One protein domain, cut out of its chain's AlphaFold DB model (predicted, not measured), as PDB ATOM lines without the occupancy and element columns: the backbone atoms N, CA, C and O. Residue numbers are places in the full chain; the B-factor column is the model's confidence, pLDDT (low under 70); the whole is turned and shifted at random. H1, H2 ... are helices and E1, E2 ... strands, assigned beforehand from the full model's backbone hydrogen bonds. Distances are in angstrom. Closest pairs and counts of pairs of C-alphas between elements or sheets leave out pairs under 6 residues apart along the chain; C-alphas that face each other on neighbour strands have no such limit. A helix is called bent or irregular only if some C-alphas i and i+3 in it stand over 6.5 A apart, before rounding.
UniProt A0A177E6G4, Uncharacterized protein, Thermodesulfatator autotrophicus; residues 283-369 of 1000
ATOM      1  N   LEU A 283     146.329  95.224 146.722       59.66
ATOM      2  CA  LEU A 283     147.283  94.453 145.925       59.66
ATOM      3  C   LEU A 283     146.815  94.183 144.484       59.66
ATOM      4  O   LEU A 283     147.621  94.302 143.573       59.66
ATOM      5  N   GLU A 284     145.538  93.854 144.270       64.75
ATOM      6  CA  GLU A 284     144.955  93.561 142.944       64.75
ATOM      7  C   GLU A 284     144.852  94.805 142.053       64.75
ATOM      8  O   GLU A 284     144.750  94.692 140.839       64.75
ATOM      9  N   ILE A 285     144.888  95.986 142.665       70.50
ATOM     10  CA  ILE A 285     144.805  97.305 142.020       70.50
ATOM     11  C   ILE A 285     146.081  98.127 142.247       70.50
ATOM     12  O   ILE A 285     146.157  99.276 141.824       70.50
ATOM     13  N   ILE A 286     147.088  97.574 142.937       77.12
ATOM     14  CA  ILE A 286     148.292  98.311 143.349       77.12
ATOM     15  C   ILE A 286     149.114  98.682 142.127       77.12
ATOM     16  O   ILE A 286     149.681  99.765 142.113       77.12
ATOM     17  N   SER A 287     149.144  97.817 141.111       77.19
ATOM     18  CA  SER A 287     149.794  98.081 139.828       77.19
ATOM     19  C   SER A 287     149.103  99.217 139.077       77.19
ATOM     20  O   SER A 287     149.777 100.124 138.606       77.19
ATOM     21  N   GLU A 288     147.769  99.223 139.035       82.44
ATOM     22  CA  GLU A 288     146.992 100.275 138.372       82.44
ATOM     23  C   GLU A 288     147.145 101.630 139.101       82.44
ATOM     24  O   GLU A 288     147.398 102.658 138.471       82.44
ATOM     25  N   VAL A 289     147.081 101.643 140.443       81.50
ATOM     26  CA  VAL A 289     147.326 102.851 141.261       81.50
ATOM     27  C   VAL A 289     148.769 103.331 141.114       81.50
ATOM     28  O   VAL A 289     149.011 104.533 141.033       81.50
ATOM     29  N   ALA A 290     149.728 102.404 141.094       84.31
ATOM     30  CA  ALA A 290     151.138 102.699 140.890       84.31
ATOM     31  C   ALA A 290     151.363 103.381 139.533       84.31
ATOM     32  O   ALA A 290     151.884 104.493 139.489       84.31
ATOM     33  N   GLN A 291     150.866 102.784 138.451       85.12
ATOM     34  CA  GLN A 291     150.977 103.334 137.102       85.12
ATOM     35  C   GLN A 291     150.324 104.722 136.991       85.12
ATOM     36  O   GLN A 291     150.882 105.634 136.382       85.12
ATOM     37  N   ALA A 292     149.168 104.919 137.631       86.06
ATOM     38  CA  ALA A 292     148.490 106.213 137.654       86.06
ATOM     39  C   ALA A 292     149.278 107.287 138.432       86.06
ATOM     40  O   ALA A 292     149.265 108.460 138.056       86.06
ATOM     41  N   LEU A 293     149.973 106.903 139.507       86.25
ATOM     42  CA  LEU A 293     150.863 107.792 140.262       86.25
ATOM     43  C   LEU A 293     152.135 108.133 139.473       86.25
ATOM     44  O   LEU A 293     152.540 109.295 139.459       86.25
ATOM     45  N   GLU A 294     152.733 107.163 138.781       88.69
ATOM     46  CA  GLU A 294     153.899 107.382 137.912       88.69
ATOM     47  C   GLU A 294     153.568 108.327 136.758       88.69
ATOM     48  O   GLU A 294     154.302 109.287 136.528       88.69
ATOM     49  N   GLY A 295     152.409 108.148 136.112       87.62
ATOM     50  CA  GLY A 295     151.915 109.059 135.071       87.62
ATOM     51  C   GLY A 295     151.669 110.496 135.556       87.62
ATOM     52  O   GLY A 295     151.573 111.415 134.750       87.62
ATOM     53  N   ARG A 296     151.601 110.714 136.876       87.25
ATOM     54  CA  ARG A 296     151.490 112.035 137.525       87.25
ATOM     55  C   ARG A 296     152.845 112.573 138.010       87.25
ATOM     56  O   ARG A 296     152.877 113.570 138.726       87.25
ATOM     57  N   GLY A 297     153.950 111.913 137.658       88.75
ATOM     58  CA  GLY A 297     155.310 112.312 138.022       88.75
ATOM     59  C   GLY A 297     155.754 111.880 139.424       88.75
ATOM     60  O   GLY A 297     156.816 112.304 139.882       88.75
ATOM     61  N   TYR A 298     154.982 111.042 140.128       88.00
ATOM     62  CA  TYR A 298     155.431 110.495 141.408       88.00
ATOM     63  C   TYR A 298     156.395 109.338 141.178       88.00
ATOM     64  O   TYR A 298     156.047 108.324 140.583       88.00
ATOM     65  N   GLN A 299     157.595 109.451 141.740       86.38
ATOM     66  CA  GLN A 299     158.487 108.305 141.848       86.38
ATOM     67  C   GLN A 299     157.953 107.363 142.923       86.38
ATOM     68  O   GLN A 299     157.804 107.765 144.083       86.38
ATOM     69  N   ILE A 300     157.700 106.114 142.548       88.62
ATOM     70  CA  ILE A 300     157.213 105.065 143.440       88.62
ATOM     71  C   ILE A 300     158.069 103.803 143.315       88.62
ATOM     72  O   ILE A 300     158.760 103.581 142.326       88.62
ATOM     73  N   ARG A 301     158.054 102.970 144.355       88.81
ATOM     74  CA  ARG A 301     158.639 101.627 144.346       88.81
ATOM     75  C   ARG A 301     157.691 100.667 145.035       88.81
ATOM     76  O   ARG A 301     157.308 100.897 146.182       88.81
ATOM     77  N   ILE A 302     157.336  99.578 144.368       85.38
ATOM     78  CA  ILE A 302     156.572  98.498 144.992       85.38
ATOM     79  C   ILE A 302     157.548  97.667 145.828       85.38
ATOM     80  O   ILE A 302     158.532  97.147 145.310       85.38
ATOM     81  N   LYS A 303     157.303  97.573 147.138       82.50
ATOM     82  CA  LYS A 303     158.128  96.799 148.071       82.50
ATOM     83  C   LYS A 303     157.353  95.578 148.565       82.50
ATOM     84  O   LYS A 303     156.213  95.702 149.024       82.50
ATOM     85  N   ASP A 304     157.984  94.409 148.465       80.50
ATOM     86  CA  ASP A 304     157.503  93.114 148.967       80.50
ATOM     87  C   ASP A 304     156.097  92.724 148.470       80.50
ATOM     88  O   ASP A 304     155.347  92.085 149.206       80.50
ATOM     89  N   ASN A 305     155.687  93.183 147.277       75.25
ATOM     90  CA  ASN A 305     154.326  93.037 146.731       75.25
ATOM     91  C   ASN A 305     153.204  93.419 147.712       75.25
ATOM     92  O   ASN A 305     152.086  92.929 147.597       75.25
ATOM     93  N   THR A 306     153.491  94.265 148.709       70.88
ATOM     94  CA  THR A 306     152.534  94.585 149.781       70.88
ATOM     95  C   THR A 306     152.394  96.066 150.082       70.88
ATOM     96  O   THR A 306     151.439  96.462 150.757       70.88
ATOM     97  N   LYS A 307     153.326  96.898 149.607       82.50
ATOM     98  CA  LYS A 307     153.318  98.344 149.841       82.50
ATOM     99  C   LYS A 307     153.850  99.096 148.625       82.50
ATOM    100  O   LYS A 307     154.821  98.659 148.015       82.50
ATOM    101  N   ILE A 308     153.273 100.260 148.335       82.75
ATOM    102  CA  ILE A 308     153.861 101.240 147.406       82.75
ATOM    103  C   ILE A 308     154.610 102.255 148.255       82.75
ATOM    104  O   ILE A 308     154.001 102.901 149.097       82.75
ATOM    105  N   VAL A 309     155.914 102.394 148.076       89.12
ATOM    106  CA  VAL A 309     156.732 103.392 148.770       89.12
ATOM    107  C   VAL A 309     156.953 104.572 147.834       89.12
ATOM    108  O   VAL A 309     157.277 104.371 146.671       89.12
ATOM    109  N   PHE A 310     156.824 105.790 148.348       87.44
ATOM    110  CA  PHE A 310     157.235 107.017 147.674       87.44
ATOM    111  C   PHE A 310     158.681 107.332 148.088       87.44
ATOM    112  O   PHE A 310     158.891 107.819 149.205       87.44
ATOM    113  N   PRO A 311     159.697 107.023 147.258       81.81
ATOM    114  CA  PRO A 311     161.060 107.523 147.444       81.81
ATOM    115  C   PRO A 311     161.141 109.057 147.370       81.81
ATOM    116  O   PRO A 311     162.042 109.641 147.968       81.81
ATOM    117  N   GLY A 312     160.198 109.700 146.673       84.38
ATOM    118  CA  GLY A 312     160.053 111.154 146.612       84.38
ATOM    119  C   GLY A 312     159.332 111.779 147.823       84.38
ATOM    120  O   GLY A 312     159.107 111.124 148.844       84.38
ATOM    121  N   PRO A 313     158.963 113.071 147.742       90.25
ATOM    122  CA  PRO A 313     158.212 113.744 148.796       90.25
ATOM    123  C   PRO A 313     156.826 113.122 149.015       90.25
ATOM    124  O   PRO A 313     156.166 112.664 148.085       90.25
ATOM    125  N   CYS A 314     156.357 113.140 150.266       92.81
ATOM    126  CA  CYS A 314     155.023 112.668 150.618       92.81
ATOM    127  C   CYS A 314     153.952 113.461 149.846       92.81
ATOM    128  O   CYS A 314     153.919 114.686 149.986       92.81
ATOM    129  N   PRO A 315     153.010 112.798 149.149       89.25
ATOM    130  CA  PRO A 315     152.013 113.481 148.320       89.25
ATOM    131  C   PRO A 315     151.061 114.407 149.093       89.25
ATOM    132  O   PRO A 315     150.363 115.218 148.500       89.25
ATOM    133  N   VAL A 316     150.999 114.286 150.423       92.12
ATOM    134  CA  VAL A 316     150.112 115.103 151.266       92.12
ATOM    135  C   VAL A 316     150.825 116.299 151.884       92.12
ATOM    136  O   VAL A 316     150.199 117.332 152.079       92.12
ATOM    137  N   CYS A 317     152.103 116.167 152.250       92.81
ATOM    138  CA  CYS A 317     152.813 117.220 152.983       92.81
ATOM    139  C   CYS A 317     154.077 117.736 152.289       92.81
ATOM    140  O   CYS A 317     154.785 118.535 152.891       92.81
ATOM    141  N   GLY A 318     154.423 117.233 151.100       92.25
ATOM    142  CA  GLY A 318     155.569 117.683 150.298       92.25
ATOM    143  C   GLY A 318     156.955 117.386 150.885       92.25
ATOM    144  O   GLY A 318     157.971 117.668 150.260       92.25
ATOM    145  N   ARG A 319     157.040 116.801 152.084       91.44
ATOM    146  CA  ARG A 319     158.318 116.529 152.757       91.44
ATOM    147  C   ARG A 319     158.918 115.207 152.292       91.44
ATOM    148  O   ARG A 319     158.192 114.219 152.173       91.44
ATOM    149  N   ARG A 320     160.245 115.169 152.125       85.75
ATOM    150  CA  ARG A 320     161.045 113.974 151.786       85.75
ATOM    151  C   ARG A 320     161.195 113.023 152.979       85.75
ATOM    152  O   ARG A 320     162.287 112.760 153.467       85.75
ATOM    153  N   HIS A 321     160.073 112.533 153.483       78.00
ATOM    154  CA  HIS A 321     160.034 111.423 154.426       78.00
ATOM    155  C   HIS A 321     159.425 110.225 153.712       78.00
ATOM    156  O   HIS A 321     158.501 110.423 152.926       78.00
ATOM    157  N   HIS A 322     159.892 109.007 154.008       84.50
ATOM    158  CA  HIS A 322     159.352 107.799 153.386       84.50
ATOM    159  C   HIS A 322     157.834 107.737 153.611       84.50
ATOM    160  O   HIS A 322     157.362 107.488 154.722       84.50
ATOM    161  N   ALA A 323     157.061 108.031 152.571       93.50
ATOM    162  CA  ALA A 323     155.629 107.805 152.568       93.50
ATOM    163  C   ALA A 323     155.365 106.453 151.912       93.50
ATOM    164  O   ALA A 323     156.126 106.017 151.051       93.50
ATOM    165  N   TRP A 324     154.316 105.757 152.330       94.12
ATOM    166  CA  TRP A 324     153.956 104.483 151.721       94.12
ATOM    167  C   TRP A 324     152.458 104.229 151.777       94.12
ATOM    168  O   TRP A 324     151.775 104.675 152.693       94.12
ATOM    169  N   ILE A 325     151.948 103.475 150.817       91.38
ATOM    170  CA  ILE A 325     150.580 102.970 150.792       91.38
ATOM    171  C   ILE A 325     150.609 101.545 151.331       91.38
ATOM    172  O   ILE A 325     151.392 100.715 150.871       91.38
ATOM    173  N   GLY A 326     149.798 101.273 152.352       84.12
ATOM    174  CA  GLY A 326     149.636  99.921 152.890       84.12
ATOM    175  C   GLY A 326     148.623  99.090 152.100       84.12
ATOM    176  O   GLY A 326     147.882  99.614 151.276       84.12
ATOM    177  N   THR A 327     148.500  97.807 152.441       75.75
ATOM    178  CA  THR A 327     147.519  96.876 151.844       75.75
ATOM    179  C   THR A 327     146.056  97.310 151.993       75.75
ATOM    180  O   THR A 327     145.194  96.812 151.283       75.75
ATOM    181  N   SER A 328     145.763  98.247 152.899       71.88
ATOM    182  CA  SER A 328     144.439  98.854 153.067       71.88
ATOM    183  C   SER A 328     144.204 100.084 152.174       71.88
ATOM    184  O   SER A 328     143.268 100.836 152.434       71.88
ATOM    185  N   GLY A 329     145.121 100.403 151.253       82.94
ATOM    186  CA  GLY A 329     145.096 101.615 150.418       82.94
ATOM    187  C   GLY A 329     145.385 102.929 151.152       82.94
ATOM    188  O   GLY A 329     145.459 104.002 150.550       82.94
ATOM    189  N   LYS A 330     145.568 102.882 152.473       91.00
ATOM    190  CA  LYS A 330     145.877 104.072 153.268       91.00
ATOM    191  C   LYS A 330     147.293 104.547 152.986       91.00
ATOM    192  O   LYS A 330     148.215 103.731 152.981       91.00
ATOM    193  N   LEU A 331     147.451 105.856 152.842       92.69
ATOM    194  CA  LEU A 331     148.741 106.523 152.776       92.69
ATOM    195  C   LEU A 331     149.273 106.759 154.191       92.69
ATOM    196  O   LEU A 331     148.585 107.311 155.046       92.69
ATOM    197  N   TYR A 332     150.520 106.388 154.421       94.56
ATOM    198  CA  TYR A 332     151.248 106.582 155.663       94.56
ATOM    199  C   TYR A 332     152.466 107.470 155.408       94.56
ATOM    200  O   TYR A 332     153.093 107.386 154.356       94.56
ATOM    201  N   CYS A 333     152.809 108.323 156.369       95.12
ATOM    202  CA  CYS A 333     153.971 109.202 156.333       95.12
ATOM    203  C   CYS A 333     154.702 109.160 157.682       95.12
ATOM    204  O   CYS A 333     154.070 109.136 158.742       95.12
ATOM    205  N   PHE A 334     156.036 109.182 157.678       91.94
ATOM    206  CA  PHE A 334     156.806 109.265 158.928       91.94
ATOM    207  C   PHE A 334     156.829 110.670 159.543       91.94
ATOM    208  O   PHE A 334     157.092 110.786 160.736       91.94
ATOM    209  N   SER A 335     156.492 111.723 158.787       91.69
ATOM    210  CA  SER A 335     156.439 113.092 159.319       91.69
ATOM    211  C   SER A 335     155.377 113.219 160.420       91.69
ATOM    212  O   SER A 335     154.200 112.997 160.122       91.69
ATOM    213  N   PRO A 336     155.733 113.616 161.659       83.50
ATOM    214  CA  PRO A 336     154.777 113.765 162.761       83.50
ATOM    215  C   PRO A 336     153.710 114.837 162.514       83.50
ATOM    216  O   PRO A 336     152.617 114.765 163.071       83.50
ATOM    217  N   SER A 337     154.018 115.832 161.675       88.62
ATOM    218  CA  SER A 337     153.108 116.930 161.333       88.62
ATOM    219  C   SER A 337     152.227 116.636 160.114       88.62
ATOM    220  O   SER A 337     151.432 117.485 159.721       88.62
ATOM    221  N   CYS A 338     152.379 115.475 159.471       91.44
ATOM    222  CA  CYS A 338     151.579 115.112 158.306       91.44
ATOM    223  C   CYS A 338     150.243 114.488 158.732       91.44
ATOM    224  O   CYS A 338     150.209 113.635 159.614       91.44
ATOM    225  N   GLN A 339     149.148 114.842 158.051       87.44
ATOM    226  CA  GLN A 339     147.831 114.213 158.258       87.44
ATOM    227  C   GLN A 339     147.843 112.700 157.971       87.44
ATOM    228  O   GLN A 339     147.019 111.957 158.492       87.44
ATOM    229  N   ALA A 340     148.791 112.234 157.153       91.50
ATOM    230  CA  ALA A 340     149.014 110.819 156.876       91.50
ATOM    231  C   ALA A 340     149.946 110.141 157.894       91.50
ATOM    232  O   ALA A 340     150.438 109.048 157.628       91.50
ATOM    233  N   HIS A 341     150.252 110.763 159.039       92.94
ATOM    234  CA  HIS A 341     151.238 110.214 159.962       92.94
ATOM    235  C   HIS A 341     150.865 108.805 160.446       92.94
ATOM    236  O   HIS A 341     149.722 108.540 160.826       92.94
ATOM    237  N   GLN A 342     151.839 107.892 160.488       83.81
ATOM    238  CA  GLN A 342     151.574 106.496 160.846       83.81
ATOM    239  C   GLN A 342     150.925 106.320 162.227       83.81
ATOM    240  O   GLN A 342     150.008 105.513 162.372       83.81
ATOM    241  N   ALA A 343     151.322 107.118 163.224       72.38
ATOM    242  CA  ALA A 343     150.741 107.038 164.564       72.38
ATOM    243  C   ALA A 343     149.307 107.600 164.631       72.38
ATOM    244  O   ALA A 343     148.601 107.352 165.605       72.38
ATOM    245  N   GLN A 344     148.863 108.321 163.594       73.19
ATOM    246  CA  GLN A 344     147.479 108.781 163.424       73.19
ATOM    247  C   GLN A 344     146.618 107.767 162.647       73.19
ATOM    248  O   GLN A 344     145.439 108.012 162.413       73.19
ATOM    249  N   GLY A 345     147.180 106.612 162.269       73.62
ATOM    250  CA  GLY A 345     146.453 105.549 161.570       73.62
ATOM    251  C   GLY A 345     146.384 105.706 160.047       73.62
ATOM    252  O   GLY A 345     145.598 104.986 159.418       73.62
ATOM    253  N   GLY A 346     147.202 106.600 159.472       90.31
ATOM    254  CA  GLY A 346     147.293 106.863 158.032       90.31
ATOM    255  C   GLY A 346     146.087 107.612 157.452       90.31
ATOM    256  O   GLY A 346     145.016 107.677 158.055       90.31
ATOM    257  N   LEU A 347     146.254 108.161 156.251       85.81
ATOM    258  CA  LEU A 347     145.218 108.878 155.513       85.81
ATOM    259  C   LEU A 347     144.503 107.931 154.545       85.81
ATOM    260  O   LEU A 347     145.137 107.152 153.838       85.81
ATOM    261  N   SER A 348     143.175 107.975 154.518       81.75
ATOM    262  CA  SER A 348     142.362 107.045 153.725       81.75
ATOM    263  C   SER A 348     142.377 107.356 152.219       81.75
ATOM    264  O   SER A 348     142.462 108.545 151.899       81.75
ATOM    265  N   PRO A 349     142.255 106.358 151.305       82.25
ATOM    266  CA  PRO A 349     142.242 106.569 149.847       82.25
ATOM    267  C   PRO A 349     141.360 107.731 149.395       82.25
ATOM    268  O   PRO A 349     141.816 108.600 148.662       82.25
ATOM    269  N   TRP A 350     140.140 107.811 149.929       78.31
ATOM    270  CA  TRP A 350     139.155 108.855 149.624       78.31
ATOM    271  C   TRP A 350     139.619 110.283 149.936       78.31
ATOM    272  O   TRP A 350     139.088 111.229 149.372       78.31
ATOM    273  N   ILE A 351     140.601 110.456 150.820       79.00
ATOM    274  CA  ILE A 351     141.114 111.779 151.192       79.00
ATOM    275  C   ILE A 351     142.363 112.127 150.381       79.00
ATOM    276  O   ILE A 351     142.536 113.283 149.998       79.00
ATOM    277  N   TRP A 352     143.258 111.164 150.141       89.94
ATOM    278  CA  TRP A 352     144.552 111.458 149.520       89.94
ATOM    279  C   TRP A 352     144.565 111.268 148.000       89.94
ATOM    280  O   TRP A 352     145.269 112.024 147.338       89.94
ATOM    281  N   LEU A 353     143.765 110.351 147.435       87.56
ATOM    282  CA  LEU A 353     143.681 110.154 145.980       87.56
ATOM    283  C   LEU A 353     143.216 111.424 145.243       87.56
ATOM    284  O   LEU A 353     143.888 111.809 144.288       87.56
ATOM    285  N   PRO A 354     142.171 112.155 145.691       86.00
ATOM    286  CA  PRO A 354     141.799 113.418 145.051       86.00
ATOM    287  C   PRO A 354     142.913 114.470 145.108       86.00
ATOM    288  O   PRO A 354     143.119 115.202 144.145       86.00
ATOM    289  N   ARG A 355     143.683 114.512 146.205       86.75
ATOM    290  CA  ARG A 355     144.770 115.489 146.398       86.75
ATOM    291  C   ARG A 355     145.960 115.265 145.472       86.75
ATOM    292  O   ARG A 355     146.673 116.216 145.181       86.75
ATOM    293  N   VAL A 356     146.160 114.037 145.001       87.12
ATOM    294  CA  VAL A 356     147.182 113.709 143.992       87.12
ATOM    295  C   VAL A 356     146.622 113.701 142.568       87.12
ATOM    296  O   VAL A 356     147.283 113.235 141.644       87.12
ATOM    297  N   GLY A 357     145.390 114.187 142.383       85.56
ATOM    298  CA  GLY A 357     144.718 114.223 141.089       85.56
ATOM    299  C   GLY A 357     144.165 112.873 140.622       85.56
ATOM    300  O   GLY A 357     143.701 112.771 139.495       85.56
ATOM    301  N   LEU A 358     144.151 111.844 141.469       85.56
ATOM    302  CA  LEU A 358     143.591 110.519 141.173       85.56
ATOM    303  C   LEU A 358     142.138 110.368 141.653       85.56
ATOM    304  O   LEU A 358     141.692 109.276 142.003       85.56
ATOM    305  N   GLY A 359     141.381 111.468 141.666       81.00
ATOM    306  CA  GLY A 359     139.960 111.458 142.026       81.00
ATOM    307  C   GLY A 359     139.114 110.566 141.109       81.00
ATOM    308  O   GLY A 359     138.195 109.907 141.578       81.00
ATOM    309  N   ASP A 360     139.457 110.460 139.825       74.38
ATOM    310  CA  ASP A 360     138.750 109.562 138.899       74.38
ATOM    311  C   ASP A 360     139.120 108.093 139.108       74.38
ATOM    312  O   ASP A 360     138.290 107.208 138.920       74.38
ATOM    313  N   PHE A 361     140.330 107.823 139.598       73.81
ATOM    314  CA  PHE A 361     140.729 106.475 139.987       73.81
ATOM    315  C   PHE A 361     139.945 106.004 141.216       73.81
ATOM    316  O   PHE A 361     139.551 104.847 141.294       73.81
ATOM    317  N   LEU A 362     139.629 106.918 142.142       70.69
ATOM    318  CA  LEU A 362     138.701 106.642 143.237       70.69
ATOM    319  C   LEU A 362     137.333 106.192 142.694       70.69
ATOM    320  O   LEU A 362     136.788 105.224 143.209       70.69
ATOM    321  N   LYS A 363     136.833 106.799 141.607       64.69
ATOM    322  CA  LYS A 363     135.605 106.340 140.939       64.69
ATOM    323  C   LYS A 363     135.767 104.943 140.345       64.69
ATOM    324  O   LYS A 363     134.830 104.176 140.416       64.69
ATOM    325  N   VAL A 364     136.928 104.568 139.798       65.38
ATOM    326  CA  VAL A 364     137.184 103.195 139.301       65.38
ATOM    327  C   VAL A 364     137.240 102.177 140.450       65.38
ATOM    328  O   VAL A 364     136.677 101.085 140.353       65.38
ATOM    329  N   LEU A 365     137.858 102.552 141.572       61.56
ATOM    330  CA  LEU A 365     137.883 101.751 142.797       61.56
ATOM    331  C   LEU A 365     136.488 101.535 143.377       61.56
ATOM    332  O   LEU A 365     136.175 100.429 143.815       61.56
ATOM    333  N   LEU A 366     135.662 102.576 143.334       53.00
ATOM    334  CA  LEU A 366     134.271 102.549 143.768       53.00
ATOM    335  C   LEU A 366     133.356 101.908 142.712       53.00
ATOM    336  O   LEU A 366     132.350 101.301 143.060       53.00
ATOM    337  N   ARG A 367     133.761 101.907 141.436       48.88
ATOM    338  CA  ARG A 367     133.093 101.178 140.354       48.88
ATOM    339  C   ARG A 367     133.293  99.671 140.441       48.88
ATOM    340  O   ARG A 367     132.374  98.930 140.159       48.88
ATOM    341  N   ARG A 368     134.417  99.148 140.943       50.16
ATOM    342  CA  ARG A 368     134.466  97.711 141.318       50.16
ATOM    343  C   ARG A 368     133.593  97.389 142.552       50.16
ATOM    344  O   ARG A 368     133.303  96.221 142.804       50.16
ATOM    345  N   GLU A 369     133.107  98.410 143.263       45.03
ATOM    346  CA  GLU A 369     132.026  98.356 144.260       45.03
ATOM    347  C   GLU A 369     130.664  98.849 143.686       45.03
ATOM    348  O   GLU A 369     129.807  99.271 144.463       45.03
TER     349      GLU A 369
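This is residues 283 to 369 of the 1000 residues of an uncharacterized protein of Thermodesulfatator autotrophicus (UniProt A0A177E6G4). A small twisted sheet of four short strands has one helix, H1, lying along its strands over E2, while a helical hairpin of H2 and H3 grazes the sheet with H2 and then runs back beside H1 with H3. The part near residue 338 of the long stretch with no named element, residues 334 to 348, lies at one end of the longest axis, and H3 with the end of the printed part lies at the other. The printed part has 87 residues with three named helices and four named strands, in the order H1 E1 E2 E3 E4 H2 H3; the sheet order is E1 E2 E3 E4, all antiparallel. The class is mixed, helices and strands, with under half of the residues in named elements. The whole is compact, with a radius of gyration of the C-alphas of 11.8 A, and only just elongated, spanning 34 by 22 by 21 A.

H1 is residues 286 to 294, 12.0 A long, beginning at C-alpha 286 (148.292, 98.311, 143.349). E1 is residues 301 to 303, E2 residues 307 to 310, 9.8 A long, E3 residues 323 to 325 and E4 residues 331 to 333. H2 is residues 349 to 355, 9.9 A long; it is neither bent nor irregular, but only just: C-alphas 351 and 354 are 6.4 A apart. H3 is residues 359 to 367, 12.5 A long, ending at C-alpha 367 (133.093, 101.178, 140.354).

H1 is on the sheet at a height over the sheet of 9.7 A, over E2, and runs along it at 2 degrees on the local plane; its C-alphas fall on E1 too, but with 2 only just too few to lie over it. The closest C-alphas of H1 and E2 are those of Ala 290 and Ile 308, 7.2 A. The strands form a meander, each the antiparallel neighbour of the one before. In the hairpin E1 and E2, N 301 and O 309 are 2.8 A apart, within hydrogen-bond range; in the hairpin E2 and E3, N 325 and O 308 are at 2.7 A; in the hairpin E3 and E4, N 332 and O 324 are at 2.7 A. H2 only grazes the sheet, with residues 349 to 353. H2 and H3 touch, closest at the C-alphas of Leu 353 and Gly 359, 5.6 A, at a shallow tilt of 26 degrees, opposite ways. H3 is not on the sheet; it is close but not clearly touching to H1, with the C-alphas of Val 289 and Phe 361 closest at 7.6 A. H1 and H2 are apart. In H1 and H3 every O i to N i+4 pair is within hydrogen-bond range; in H2, 1 of 3 is, and 2 of 4 O i to N i+3 pairs.

The two farthest C-alphas are those of Arg 320 and Glu 369, 33.8 A. The printed part has no cut. The links E2 to E3 and E4 to H2 are long. The mean pLDDT of the printed part is 82.0; residues 283 to 284 and 363 to 369 are under 70.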